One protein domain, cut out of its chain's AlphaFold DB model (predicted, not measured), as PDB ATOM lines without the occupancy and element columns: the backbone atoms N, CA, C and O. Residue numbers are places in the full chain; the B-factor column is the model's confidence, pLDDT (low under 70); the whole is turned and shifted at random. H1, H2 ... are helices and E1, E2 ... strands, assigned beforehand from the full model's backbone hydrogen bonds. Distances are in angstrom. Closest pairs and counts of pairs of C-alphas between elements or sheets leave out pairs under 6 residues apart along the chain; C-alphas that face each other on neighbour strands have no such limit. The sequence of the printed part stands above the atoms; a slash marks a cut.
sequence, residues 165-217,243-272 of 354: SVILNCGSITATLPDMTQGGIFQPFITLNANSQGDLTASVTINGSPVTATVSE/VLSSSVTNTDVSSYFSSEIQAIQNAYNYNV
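AT A GLANCE: This is residues 165 to 217 and 243 to 272 of the 354 residues of an uncharacterized protein of viral metagenome (UniProt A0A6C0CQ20). Picture a thin rod built on a long, twisted hairpin, E3 and E4, with the short strands E1 and E2 placed one after the other along one edge of E3. At one end E4 runs on into E5, which with E6 makes a two-stranded ribbon that lengthens the rod; the helices H1 and H2 then come back over the long hairpin, H2 along E4. The printed part has 83 residues with six named strands and then two named helices, in the order E1 E2 E3 E4 E5 E6 H1 H2, and its class is mixed, helices and strands. The strands form a branched sheet of E1, E2, E3 and E4 and a sheet of E5 and E6, with antiparallel neighbours in both. The whole is loose, with a radius of gyration of the C-alphas of 16.5 A and spans of 59 by 18 by 16 A.

IN THESE COORDINATES: Find C-alpha 165 at (-9.366, -35.944, 4.815), where E1 begins and runs to residue 169. E2 follows at residues 173 to 176. E3, residues 182 to 194, is 37.5 A long, and E4, residues 199 to 208, is 29.8 A. E5, residues 211 to 216, covers 16.5 A and ends at C-alpha 216, (-19.423, -60.644, -34.217). After the cut, read E6 at residues 243 to 248, 16.3 A, then H1 at residues 250 to 256, 9.9 A. H2, residues 258 to 267, is 14.1 A long and ends at C-alpha 267, (-5.355, -26.673, -7.968).

HOW THE PARTS SIT: Start at E3: E1, beside residues 189 to 193, and E2, beside residues 182 to 186, lie on one side of it, and E4 on the other side. Look for N 168 and O 190 at 2.8 A between E1 and E3, and N 173 and O 186 at 2.8 A between E2 and E3. E2, E3 and E4 form a meander, each strand the antiparallel neighbour of the one before; N 187 and O 207 are 2.7 A apart. E4 runs on into E5 across a break of 2 residues, at 31 degrees, and between the antiparallel neighbours E5 and E6, N 213 and O 246 are within hydrogen-bond range at 2.9 A. H2 is on the branched sheet, over E4 at a height of 8.0 A and along it at 25 degrees on the local plane; the closest C-alphas, Ala 202 and Gln 265, are 4.9 A apart. H1 is on it too, at a height of 8.7 A, across the strands. In H1 and H2 every O i to N i+4 pair is within hydrogen-bond range.

THE WHOLE: The C-alphas farthest apart, of Gln 197 and Glu 217, are 59.5 A from each other. Residues 218 to 242 are not printed, and C-alphas 217 and 243 are 6.2 A apart across the cut. The links printed whole are tight. Mean pLDDT of the printed part is 91.1; look for values under 70 at residues 217, 243 and 244.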
ATOM      1  N   SER A 165      -9.137 -35.468   6.176       97.75
ATOM      2  CA  SER A 165      -9.366 -35.944   4.815       97.75
ATOM      3  C   SER A 165     -10.852 -35.977   4.495       97.75
ATOM      4  O   SER A 165     -11.672 -36.310   5.352       97.75
ATOM      5  N   VAL A 166     -11.199 -35.674   3.246       97.62
ATOM      6  CA  VAL A 166     -12.556 -35.853   2.726       97.62
ATOM      7  C   VAL A 166     -12.516 -36.457   1.329       97.62
ATOM      8  O   VAL A 166     -11.622 -36.166   0.532       97.62
ATOM      9  N   ILE A 167     -13.509 -37.290   1.023       97.31
ATOM     10  CA  ILE A 167     -13.707 -37.871  -0.306       97.31
ATOM     11  C   ILE A 167     -14.934 -37.224  -0.941       97.31
ATOM     12  O   ILE A 167     -16.039 -37.303  -0.406       97.31
ATOM     13  N   LEU A 168     -14.737 -36.617  -2.105       95.69
ATOM     14  CA  LEU A 168     -15.766 -35.950  -2.889       95.69
ATOM     15  C   LEU A 168     -16.130 -36.804  -4.101       95.69
ATOM     16  O   LEU A 168     -15.255 -37.291  -4.819       95.69
ATOM     17  N   ASN A 169     -17.428 -36.969  -4.349       92.94
ATOM     18  CA  ASN A 169     -17.932 -37.650  -5.537       92.94
ATOM     19  C   ASN A 169     -18.012 -36.666  -6.710       92.94
ATOM     20  O   ASN A 169     -18.678 -35.635  -6.612       92.94
ATOM     21  N   CYS A 170     -17.374 -37.001  -7.830       90.00
ATOM     22  CA  CYS A 170     -17.293 -36.129  -9.002       90.00
ATOM     23  C   CYS A 170     -18.283 -36.509 -10.109       90.00
ATOM     24  O   CYS A 170     -18.097 -36.156 -11.272       90.00
ATOM     25  N   GLY A 171     -19.354 -37.221  -9.755       90.31
ATOM     26  CA  GLY A 171     -20.399 -37.634 -10.679       90.31
ATOM     27  C   GLY A 171     -20.108 -38.995 -11.302       90.31
ATOM     28  O   GLY A 171     -19.720 -39.938 -10.614       90.31
ATOM     29  N   SER A 172     -20.361 -39.124 -12.601       94.00
ATOM     30  CA  SER A 172     -20.198 -40.382 -13.323       94.00
ATOM     31  C   SER A 172     -19.744 -40.161 -14.762       94.00
ATOM     32  O   SER A 172     -20.099 -39.180 -15.412       94.00
ATOM     33  N   ILE A 173     -18.960 -41.110 -15.260       93.56
ATOM     34  CA  ILE A 173     -18.503 -41.204 -16.641       93.56
ATOM     35  C   ILE A 173     -19.167 -42.446 -17.230       93.56
ATOM     36  O   ILE A 173     -18.924 -43.568 -16.786       93.56
ATOM     37  N   THR A 174     -20.025 -42.254 -18.223       92.94
ATOM     38  CA  THR A 174     -20.734 -43.358 -18.873       92.94
ATOM     39  C   THR A 174     -19.972 -43.805 -20.113       92.94
ATOM     40  O   THR A 174     -19.771 -43.015 -21.031       92.94
ATOM     41  N   ALA A 175     -19.596 -45.082 -20.168       89.81
ATOM     42  CA  ALA A 175     -19.120 -45.701 -21.397       89.81
ATOM     43  C   ALA A 175     -20.309 -46.147 -22.250       89.81
ATOM     44  O   ALA A 175     -21.227 -46.812 -21.759       89.81
ATOM     45  N   THR A 176     -20.282 -45.803 -23.533       86.44
ATOM     46  CA  THR A 176     -21.286 -46.209 -24.522       86.44
ATOM     47  C   THR A 176     -20.731 -47.301 -25.422       86.44
ATOM     48  O   THR A 176     -19.597 -47.207 -25.893       86.44
ATOM     49  N   LEU A 177     -21.538 -48.327 -25.677       81.81
ATOM     50  CA  LEU A 177     -21.236 -49.367 -26.653       81.81
ATOM     51  C   LEU A 177     -21.400 -48.830 -28.090       81.81
ATOM     52  O   LEU A 177     -22.022 -47.783 -28.290       81.81
ATOM     53  N   PRO A 178     -20.868 -49.533 -29.110       77.44
ATOM     54  CA  PRO A 178     -20.972 -49.106 -30.509       77.44
ATOM     55  C   PRO A 178     -22.406 -48.930 -31.028       77.44
ATOM     56  O   PRO A 178     -22.634 -48.157 -31.954       77.44
ATOM     57  N   ASP A 179     -23.379 -49.621 -30.435       80.12
ATOM     58  CA  ASP A 179     -24.808 -49.492 -30.745       80.12
ATOM     59  C   ASP A 179     -25.489 -48.322 -30.006       80.12
ATOM     60  O   ASP A 179     -26.714 -48.210 -30.009       80.12
ATOM     61  N   MET A 180     -24.694 -47.441 -29.384       79.50
ATOM     62  CA  MET A 180     -25.122 -46.301 -28.569       79.50
ATOM     63  C   MET A 180     -25.884 -46.687 -27.295       79.50
ATOM     64  O   MET A 180     -26.430 -45.812 -26.618       79.50
ATOM     65  N   THR A 181     -25.913 -47.970 -26.930       85.62
ATOM     66  CA  THR A 181     -26.431 -48.390 -25.629       85.62
ATOM     67  C   THR A 181     -25.404 -48.122 -24.533       85.62
ATOM     68  O   THR A 181     -24.203 -47.961 -24.768       85.62
ATOM     69  N   GLN A 182     -25.879 -48.024 -23.296       85.75
ATOM     70  CA  GLN A 182     -25.012 -47.834 -22.143       85.75
ATOM     71  C   GLN A 182     -24.241 -49.126 -21.850       85.75
ATOM     72  O   GLN A 182     -24.848 -50.150 -21.551       85.75
ATOM     73  N   GLY A 183     -22.910 -49.065 -21.905       83.25
ATOM     74  CA  GLY A 183     -22.042 -50.204 -21.611       83.25
ATOM     75  C   GLY A 183     -21.715 -50.339 -20.127       83.25
ATOM     76  O   GLY A 183     -21.840 -51.419 -19.559       83.25
ATOM     77  N   GLY A 184     -21.334 -49.238 -19.475       89.31
ATOM     78  CA  GLY A 184     -21.044 -49.222 -18.041       89.31
ATOM     79  C   GLY A 184     -20.775 -47.823 -17.501       89.31
ATOM     80  O   GLY A 184     -20.826 -46.839 -18.241       89.31
ATOM     81  N   ILE A 185     -20.539 -47.736 -16.193       94.50
ATOM     82  CA  ILE A 185     -20.336 -46.474 -15.478       94.50
ATOM     83  C   ILE A 185     -19.018 -46.541 -14.711       94.50
ATOM     84  O   ILE A 185     -18.783 -47.483 -13.955       94.50
ATOM     85  N   PHE A 186     -18.206 -45.505 -14.877       96.00
ATOM     86  CA  PHE A 186     -17.034 -45.214 -14.066       96.00
ATOM     87  C   PHE A 186     -17.347 -44.037 -13.142       96.00
ATOM     88  O   PHE A 186     -18.023 -43.085 -13.536       96.00
ATOM     89  N   GLN A 187     -16.871 -44.093 -11.908       96.38
ATOM     90  CA  GLN A 187     -17.167 -43.127 -10.866       96.38
ATOM     91  C   GLN A 187     -15.873 -42.483 -10.353       96.38
ATOM     92  O   GLN A 187     -15.094 -43.145  -9.658       96.38
ATOM     93  N   PRO A 188     -15.614 -41.215 -10.719       95.75
ATOM     94  CA  PRO A 188     -14.477 -40.466 -10.212       95.75
ATOM     95  C   PRO A 188     -14.721 -39.961  -8.784       95.75
ATOM     96  O   PRO A 188     -15.798 -39.455  -8.456       95.75
ATOM     97  N   PHE A 189     -13.681 -40.044  -7.961       96.31
ATOM     98  CA  PHE A 189     -13.617 -39.484  -6.616       96.31
ATOM     99  C   PHE A 189     -12.367 -38.620  -6.469       96.31
ATOM    100  O   PHE A 189     -11.295 -39.013  -6.930       96.31
ATOM    101  N   ILE A 190     -12.502 -37.476  -5.798       97.06
ATOM    102  CA  ILE A 190     -11.373 -36.655  -5.351       97.06
ATOM    103  C   ILE A 190     -11.203 -36.865  -3.851       97.06
ATOM    104  O   ILE A 190     -12.126 -36.602  -3.086       97.06
ATOM    105  N   THR A 191     -10.020 -37.283  -3.419       98.06
ATOM    106  CA  THR A 191      -9.637 -37.277  -2.007       98.06
ATOM    107  C   THR A 191      -8.780 -36.052  -1.739       98.06
ATOM    108  O   THR A 191      -7.703 -35.924  -2.325       98.06
ATOM    109  N   LEU A 192      -9.253 -35.171  -0.858       98.06
ATOM    110  CA  LEU A 192      -8.502 -34.017  -0.370       98.06
ATOM    111  C   LEU A 192      -7.934 -34.327   1.012       98.06
ATOM    112  O   LEU A 192      -8.664 -34.833   1.859       98.06
ATOM    113  N   ASN A 193      -6.666 -33.998   1.250       97.94
ATOM    114  CA  ASN A 193      -6.006 -34.193   2.542       97.94
ATOM    115  C   ASN A 193      -5.333 -32.901   2.996       97.94
ATOM    116  O   ASN A 193      -4.575 -32.317   2.221       97.94
ATOM    117  N   ALA A 194      -5.572 -32.502   4.244       97.38
ATOM    118  CA  ALA A 194      -4.851 -31.428   4.919       97.38
ATOM    119  C   ALA A 194      -3.873 -32.032   5.939       97.38
ATOM    120  O   ALA A 194      -4.285 -32.825   6.794       97.38
ATOM    121  N   ASN A 195      -2.588 -31.684   5.836       96.31
ATOM    122  CA  ASN A 195      -1.542 -32.175   6.737       96.31
ATOM    123  C   ASN A 195      -1.283 -31.213   7.919       96.31
ATOM    124  O   ASN A 195      -1.866 -30.131   8.005       96.31
ATOM    125  N   SER A 196      -0.378 -31.599   8.825       95.50
ATOM    126  CA  SER A 196      -0.054 -30.822  10.030       95.50
ATOM    127  C   SER A 196       0.772 -29.562   9.759       95.50
ATOM    128  O   SER A 196       0.917 -28.727  10.646       95.50
ATOM    129  N   GLN A 197       1.274 -29.389   8.535       94.56
ATOM    130  CA  GLN A 197       1.944 -28.168   8.077       94.56
ATOM    131  C   GLN A 197       0.979 -27.186   7.397       94.56
ATOM    132  O   GLN A 197       1.375 -26.087   7.017       94.56
ATOM    133  N   GLY A 198      -0.294 -27.564   7.246       94.12
ATOM    134  CA  GLY A 198      -1.292 -26.774   6.532       94.12
ATOM    135  C   GLY A 198      -1.269 -26.976   5.018       94.12
ATOM    136  O   GLY A 198      -1.958 -26.252   4.308       94.12
ATOM    137  N   ASP A 199      -0.527 -27.948   4.489       95.94
ATOM    138  CA  ASP A 199      -0.592 -28.252   3.062       95.94
ATOM    139  C   ASP A 199      -1.871 -29.021   2.753       95.94
ATOM    140  O   ASP A 199      -2.169 -30.057   3.361       95.94
ATOM    141  N   LEU A 200      -2.608 -28.513   1.772       97.25
ATOM    142  CA  LEU A 200      -3.696 -29.224   1.132       97.25
ATOM    143  C   LEU A 200      -3.126 -29.998  -0.057       97.25
ATOM    144  O   LEU A 200      -2.226 -29.540  -0.759       97.25
ATOM    145  N   THR A 201      -3.629 -31.206  -0.271       97.69
ATOM    146  CA  THR A 201      -3.293 -32.028  -1.435       97.69
ATOM    147  C   THR A 201      -4.543 -32.715  -1.954       97.69
ATOM    148  O   THR A 201      -5.484 -32.962  -1.198       97.69
ATOM    149  N   ALA A 202      -4.549 -33.049  -3.242       97.94
ATOM    150  CA  ALA A 202      -5.621 -33.813  -3.860       97.94
ATOM    151  C   ALA A 202      -5.084 -35.055  -4.570       97.94
ATOM    152  O   ALA A 202      -4.000 -35.057  -5.155       97.94
ATOM    153  N   SER A 203      -5.889 -36.109  -4.574       97.31
ATOM    154  CA  SER A 203      -5.697 -37.288  -5.416       97.31
ATOM    155  C   SER A 203      -7.020 -37.677  -6.060       97.31
ATOM    156  O   SER A 203      -8.080 -37.451  -5.479       97.31
ATOM    157  N   VAL A 204      -6.964 -38.216  -7.277       97.00
ATOM    158  CA  VAL A 204      -8.156 -38.641  -8.017       97.00
ATOM    159  C   VAL A 204      -8.106 -40.143  -8.226       97.00
ATOM    160  O   VAL A 204      -7.109 -40.675  -8.709       97.00
ATOM    161  N   THR A 205      -9.201 -40.818  -7.899       96.31
ATOM    162  CA  THR A 205      -9.392 -42.246  -8.172       96.31
ATOM    163  C   THR A 205     -10.633 -42.440  -9.026       96.31
ATOM    164  O   THR A 205     -11.666 -41.835  -8.748       96.31
ATOM    165  N   ILE A 206     -10.554 -43.295 -10.045       96.12
ATOM    166  CA  ILE A 206     -11.697 -43.657 -10.887       96.12
ATOM    167  C   ILE A 206     -12.027 -45.124 -10.636       96.12
ATOM    168  O   ILE A 206     -11.240 -46.011 -10.964       96.12
ATOM    169  N   ASN A 207     -13.199 -45.368 -10.053       94.69
ATOM    170  CA  ASN A 207     -13.691 -46.710  -9.762       94.69
ATOM    171  C   ASN A 207     -14.683 -47.156 -10.834       94.69
ATOM    172  O   ASN A 207     -15.481 -46.365 -11.322       94.69
ATOM    173  N   GLY A 208     -14.676 -48.434 -11.184       93.31
ATOM    174  CA  GLY A 208     -15.565 -48.983 -12.201       93.31
ATOM    175  C   GLY A 208     -15.104 -50.359 -12.651       93.31
ATOM    176  O   GLY A 208     -13.966 -50.764 -12.394       93.31
ATOM    177  N   SER A 209     -16.010 -51.084 -13.296       91.81
ATOM    178  CA  SER A 209     -15.694 -52.358 -13.936       91.81
ATOM    179  C   SER A 209     -15.348 -52.120 -15.405       91.81
ATOM    180  O   SER A 209     -16.000 -51.287 -16.039       91.81
ATOM    181  N   PRO A 210     -14.385 -52.865 -15.978       89.81
ATOM    182  CA  PRO A 210     -14.116 -52.810 -17.405       89.81
ATOM    183  C   PRO A 210     -15.373 -53.073 -18.234       89.81
ATOM    184  O   PRO A 210     -16.142 -53.994 -17.949       89.81
ATOM    185  N   VAL A 211     -15.554 -52.288 -19.289       90.12
ATOM    186  CA  VAL A 211     -16.666 -52.424 -20.231       90.12
ATOM    187  C   VAL A 211     -16.108 -52.976 -21.527       90.12
ATOM    188  O   VAL A 211     -15.265 -52.335 -22.145       90.12
ATOM    189  N   THR A 212     -16.561 -54.162 -21.937       87.25
ATOM    190  CA  THR A 212     -16.106 -54.804 -23.178       87.25
ATOM    191  C   THR A 212     -17.203 -54.743 -24.229       87.25
ATOM    192  O   THR A 212     -18.292 -55.270 -24.020       87.25
ATOM    193  N   ALA A 213     -16.904 -54.119 -25.364       82.81
ATOM    194  CA  ALA A 213     -17.731 -54.189 -26.557       82.81
ATOM    195  C   ALA A 213     -17.240 -55.335 -27.441       82.81
ATOM    196  O   ALA A 213     -16.033 -55.483 -27.642       82.81
ATOM    197  N   THR A 214     -18.166 -56.114 -27.993       78.62
ATOM    198  CA  THR A 214     -17.871 -57.155 -28.977       78.62
ATOM    199  C   THR A 214     -18.698 -56.934 -30.235       78.62
ATOM    200  O   THR A 214     -19.867 -56.554 -30.174       78.62
ATOM    201  N   VAL A 215     -18.085 -57.171 -31.388       72.94
ATOM    202  CA  VAL A 215     -18.773 -57.243 -32.675       72.94
ATOM    203  C   VAL A 215     -18.483 -58.615 -33.254       72.94
ATOM    204  O   VAL A 215     -17.325 -58.981 -33.453       72.94
ATOM    205  N   SER A 216     -19.543 -59.383 -33.495       70.75
ATOM    206  CA  SER A 216     -19.423 -60.644 -34.217       70.75
ATOM    207  C   SER A 216     -19.113 -60.356 -35.681       70.75
ATOM    208  O   SER A 216     -19.855 -59.617 -36.339       70.75
ATOM    209  N   GLU A 217     -18.039 -60.950 -36.191       68.19
ATOM    210  CA  GLU A 217     -17.730 -60.894 -37.612       68.19
ATOM    211  C   GLU A 217     -18.833 -61.577 -38.438       68.19
ATOM    212  O   GLU A 217     -19.438 -62.570 -38.027       68.19
ATOM    213  N   VAL A 243     -13.819 -62.728 -33.256       60.19
ATOM    214  CA  VAL A 243     -14.578 -61.797 -32.405       60.19
ATOM    215  C   VAL A 243     -13.736 -60.551 -32.212       60.19
ATOM    216  O   VAL A 243     -12.694 -60.579 -31.555       60.19
ATOM    217  N   LEU A 244     -14.212 -59.437 -32.754       69.75
ATOM    218  CA  LEU A 244     -13.590 -58.141 -32.546       69.75
ATOM    219  C   LEU A 244     -14.069 -57.595 -31.208       69.75
ATOM    220  O   LEU A 244     -15.244 -57.260 -31.053       69.75
ATOM    221  N   SER A 245     -13.168 -57.524 -30.233       74.38
ATOM    222  CA  SER A 245     -13.468 -56.993 -28.906       74.38
ATOM    223  C   SER A 245     -12.572 -55.815 -28.561       74.38
ATOM    224  O   SER A 245     -11.372 -55.857 -28.821       74.38
ATOM    225  N   SER A 246     -13.137 -54.803 -27.911       80.75
ATOM    226  CA  SER A 246     -12.378 -53.722 -27.285       80.75
ATOM    227  C   SER A 246     -12.914 -53.481 -25.880       80.75
ATOM    228  O   SER A 246     -14.127 -53.536 -25.664       80.75
ATOM    229  N   SER A 247     -12.021 -53.235 -24.926       86.94
ATOM    230  CA  SER A 247     -12.377 -52.957 -23.537       86.94
ATOM    231  C   SER A 247     -11.958 -51.550 -23.146       86.94
ATOM    232  O   SER A 247     -10.833 -51.156 -23.430       86.94
ATOM    233  N   VAL A 248     -12.834 -50.840 -22.442       90.06
ATOM    234  CA  VAL A 248     -12.489 -49.615 -21.715       90.06
ATOM    235  C   VAL A 248     -12.327 -49.981 -20.246       90.06
ATOM    236  O   VAL A 248     -13.246 -50.526 -19.632       90.06
ATOM    237  N   THR A 249     -11.154 -49.711 -19.691       92.75
ATOM    238  CA  THR A 249     -10.781 -49.962 -18.294       92.75
ATOM    239  C   THR A 249     -10.654 -48.653 -17.511       92.75
ATOM    240  O   THR A 249     -10.636 -47.569 -18.091       92.75
ATOM    241  N   ASN A 250     -10.500 -48.738 -16.185       92.88
ATOM    242  CA  ASN A 250     -10.223 -47.557 -15.354       92.88
ATOM    243  C   ASN A 250      -8.941 -46.839 -15.805       92.88
ATOM    244  O   ASN A 250      -8.909 -45.615 -15.823       92.88
ATOM    245  N   THR A 251      -7.912 -47.590 -16.213       92.19
ATOM    246  CA  THR A 251      -6.642 -47.031 -16.698       92.19
ATOM    247  C   THR A 251      -6.829 -46.233 -17.981       92.19
ATOM    248  O   THR A 251      -6.253 -45.154 -18.109       92.19
ATOM    249  N   ASP A 252      -7.659 -46.721 -18.905       92.19
ATOM    250  CA  ASP A 252      -7.945 -46.017 -20.161       92.19
ATOM    251  C   ASP A 252      -8.674 -44.701 -19.874       92.19
ATOM    252  O   ASP A 252      -8.292 -43.649 -20.383       92.19
ATOM    253  N   VAL A 253      -9.669 -44.736 -18.980       93.62
ATOM    254  CA  VAL A 253     -10.408 -43.537 -18.557       93.62
ATOM    255  C   VAL A 253      -9.484 -42.546 -17.840       93.62
ATOM    256  O   VAL A 253      -9.500 -41.358 -18.157       93.62
ATOM    257  N   SER A 254      -8.638 -43.007 -16.914       94.50
ATOM    258  CA  SER A 254      -7.657 -42.152 -16.231       94.50
ATOM    259  C   SER A 254      -6.639 -41.544 -17.194       94.50
ATOM    260  O   SER A 254      -6.266 -40.386 -17.024       94.50
ATOM    261  N   SER A 255      -6.206 -42.290 -18.212       93.94
ATOM    262  CA  SER A 255      -5.266 -41.795 -19.223       93.94
ATOM    263  C   SER A 255      -5.914 -40.726 -20.100       93.94
ATOM    264  O   SER A 255      -5.321 -39.669 -20.324       93.94
ATOM    265  N   TYR A 256      -7.163 -40.962 -20.517       94.25
ATOM    266  CA  TYR A 256      -7.949 -40.017 -21.307       94.25
ATOM    267  C   TYR A 256      -8.164 -38.677 -20.581       94.25
ATOM    268  O   TYR A 256      -8.055 -37.630 -21.207       94.25
ATOM    269  N   PHE A 257      -8.407 -38.700 -19.264       95.31
ATOM    270  CA  PHE A 257      -8.603 -37.503 -18.426       95.31
ATOM    271  C   PHE A 257      -7.346 -37.063 -17.656       95.31
ATOM    272  O   PHE A 257      -7.438 -36.376 -16.636       95.31
ATOM    273  N   SER A 258      -6.155 -37.479 -18.092       95.88
ATOM    274  CA  SER A 258      -4.914 -37.243 -17.341       95.88
ATOM    275  C   SER A 258      -4.603 -35.755 -17.134       95.88
ATOM    276  O   SER A 258      -4.163 -35.370 -16.049       95.88
ATOM    277  N   SER A 259      -4.891 -34.903 -18.124       97.12
ATOM    278  CA  SER A 259      -4.731 -33.449 -18.014       97.12
ATOM    279  C   SER A 259      -5.643 -32.829 -16.957       97.12
ATOM    280  O   SER A 259      -5.202 -31.998 -16.166       97.12
ATOM    281  N   GLU A 260      -6.906 -33.238 -16.920       95.50
ATOM    282  CA  GLU A 260      -7.919 -32.752 -15.988       95.50
ATOM    283  C   GLU A 260      -7.609 -33.222 -14.567       95.50
ATOM    284  O   GLU A 260      -7.678 -32.429 -13.629       95.50
ATOM    285  N   ILE A 261      -7.200 -34.486 -14.411       96.56
ATOM    286  CA  ILE A 261      -6.740 -35.036 -13.133       96.56
ATOM    287  C   ILE A 261      -5.559 -34.220 -12.608       96.56
ATOM    288  O   ILE A 261      -5.590 -33.767 -11.465       96.56
ATOM    289  N   GLN A 262      -4.546 -33.970 -13.442       97.56
ATOM    290  CA  GLN A 262      -3.382 -33.185 -13.039       97.56
ATOM    291  C   GLN A 262      -3.759 -31.737 -12.694       97.56
ATOM    292  O   GLN A 262      -3.248 -31.183 -11.721       97.56
ATOM    293  N   ALA A 263      -4.671 -31.122 -13.451       96.69
ATOM    294  CA  ALA A 263      -5.164 -29.781 -13.160       96.69
ATOM    295  C   ALA A 263      -5.866 -29.713 -11.793       96.69
ATOM    296  O   ALA A 263      -5.594 -28.791 -11.026       96.69
ATOM    297  N   ILE A 264      -6.700 -30.705 -11.456       94.69
ATOM    298  CA  ILE A 264      -7.338 -30.821 -10.136       94.69
ATOM    299  C   ILE A 264      -6.277 -30.971  -9.042       94.69
ATOM    300  O   ILE A 264      -6.309 -30.242  -8.055       94.69
ATOM    301  N   GLN A 265      -5.315 -31.878  -9.219       96.69
ATOM    302  CA  GLN A 265      -4.256 -32.106  -8.232       96.69
ATOM    303  C   GLN A 265      -3.435 -30.841  -7.967       96.69
ATOM    304  O   GLN A 265      -3.203 -30.483  -6.815       96.69
ATOM    305  N   ASN A 266      -3.071 -30.120  -9.027       96.31
ATOM    306  CA  ASN A 266      -2.333 -28.866  -8.922       96.31
ATOM    307  C   ASN A 266      -3.163 -27.745  -8.284       96.31
ATOM    308  O   ASN A 266      -2.608 -26.935  -7.548       96.31
ATOM    309  N   ALA A 267      -4.475 -27.696  -8.535       95.12
ATOM    310  CA  ALA A 267      -5.355 -26.673  -7.968       95.12
ATOM    311  C   ALA A 267      -5.449 -26.747  -6.438       95.12
ATOM    312  O   ALA A 267      -5.699 -25.728  -5.803       95.12
ATOM    313  N   TYR A 268      -5.236 -27.931  -5.857       95.12
ATOM    314  CA  TYR A 268      -5.265 -28.150  -4.413       95.12
ATOM    315  C   TYR A 268      -3.885 -28.255  -3.770       95.12
ATOM    316  O   TYR A 268      -3.835 -28.392  -2.561       95.12
ATOM    317  N   ASN A 269      -2.791 -28.177  -4.533       95.06
ATOM    318  CA  ASN A 269      -1.425 -28.301  -4.021       95.06
ATOM    319  C   ASN A 269      -0.886 -26.948  -3.520       95.06
ATOM    320  O   ASN A 269      -0.071 -26.304  -4.187       95.06
ATOM    321  N   TYR A 270      -1.392 -26.488  -2.377       94.00
ATOM    322  CA  TYR A 270      -0.988 -25.230  -1.749       94.00
ATOM    323  C   TYR A 270      -1.176 -25.278  -0.229       94.00
ATOM    324  O   TYR A 270      -1.914 -26.109   0.297       94.00
ATOM    325  N   ASN A 271      -0.525 -24.355   0.478       93.44
ATOM    326  CA  ASN A 271      -0.681 -24.215   1.919       93.44
ATOM    327  C   ASN A 271      -1.911 -23.358   2.262       93.44
ATOM    328  O   ASN A 271      -2.070 -22.252   1.736       93.44
ATOM    329  N   VAL A 272      -2.793 -23.864   3.125       92.06
ATOM    330  CA  VAL A 272      -4.038 -23.184   3.513       92.06
ATOM    331  C   VAL A 272      -3.813 -22.074   4.539       92.06
ATOM    332  O   VAL A 272      -4.660 -21.186   4.663       92.06
TER     333      VAL A 272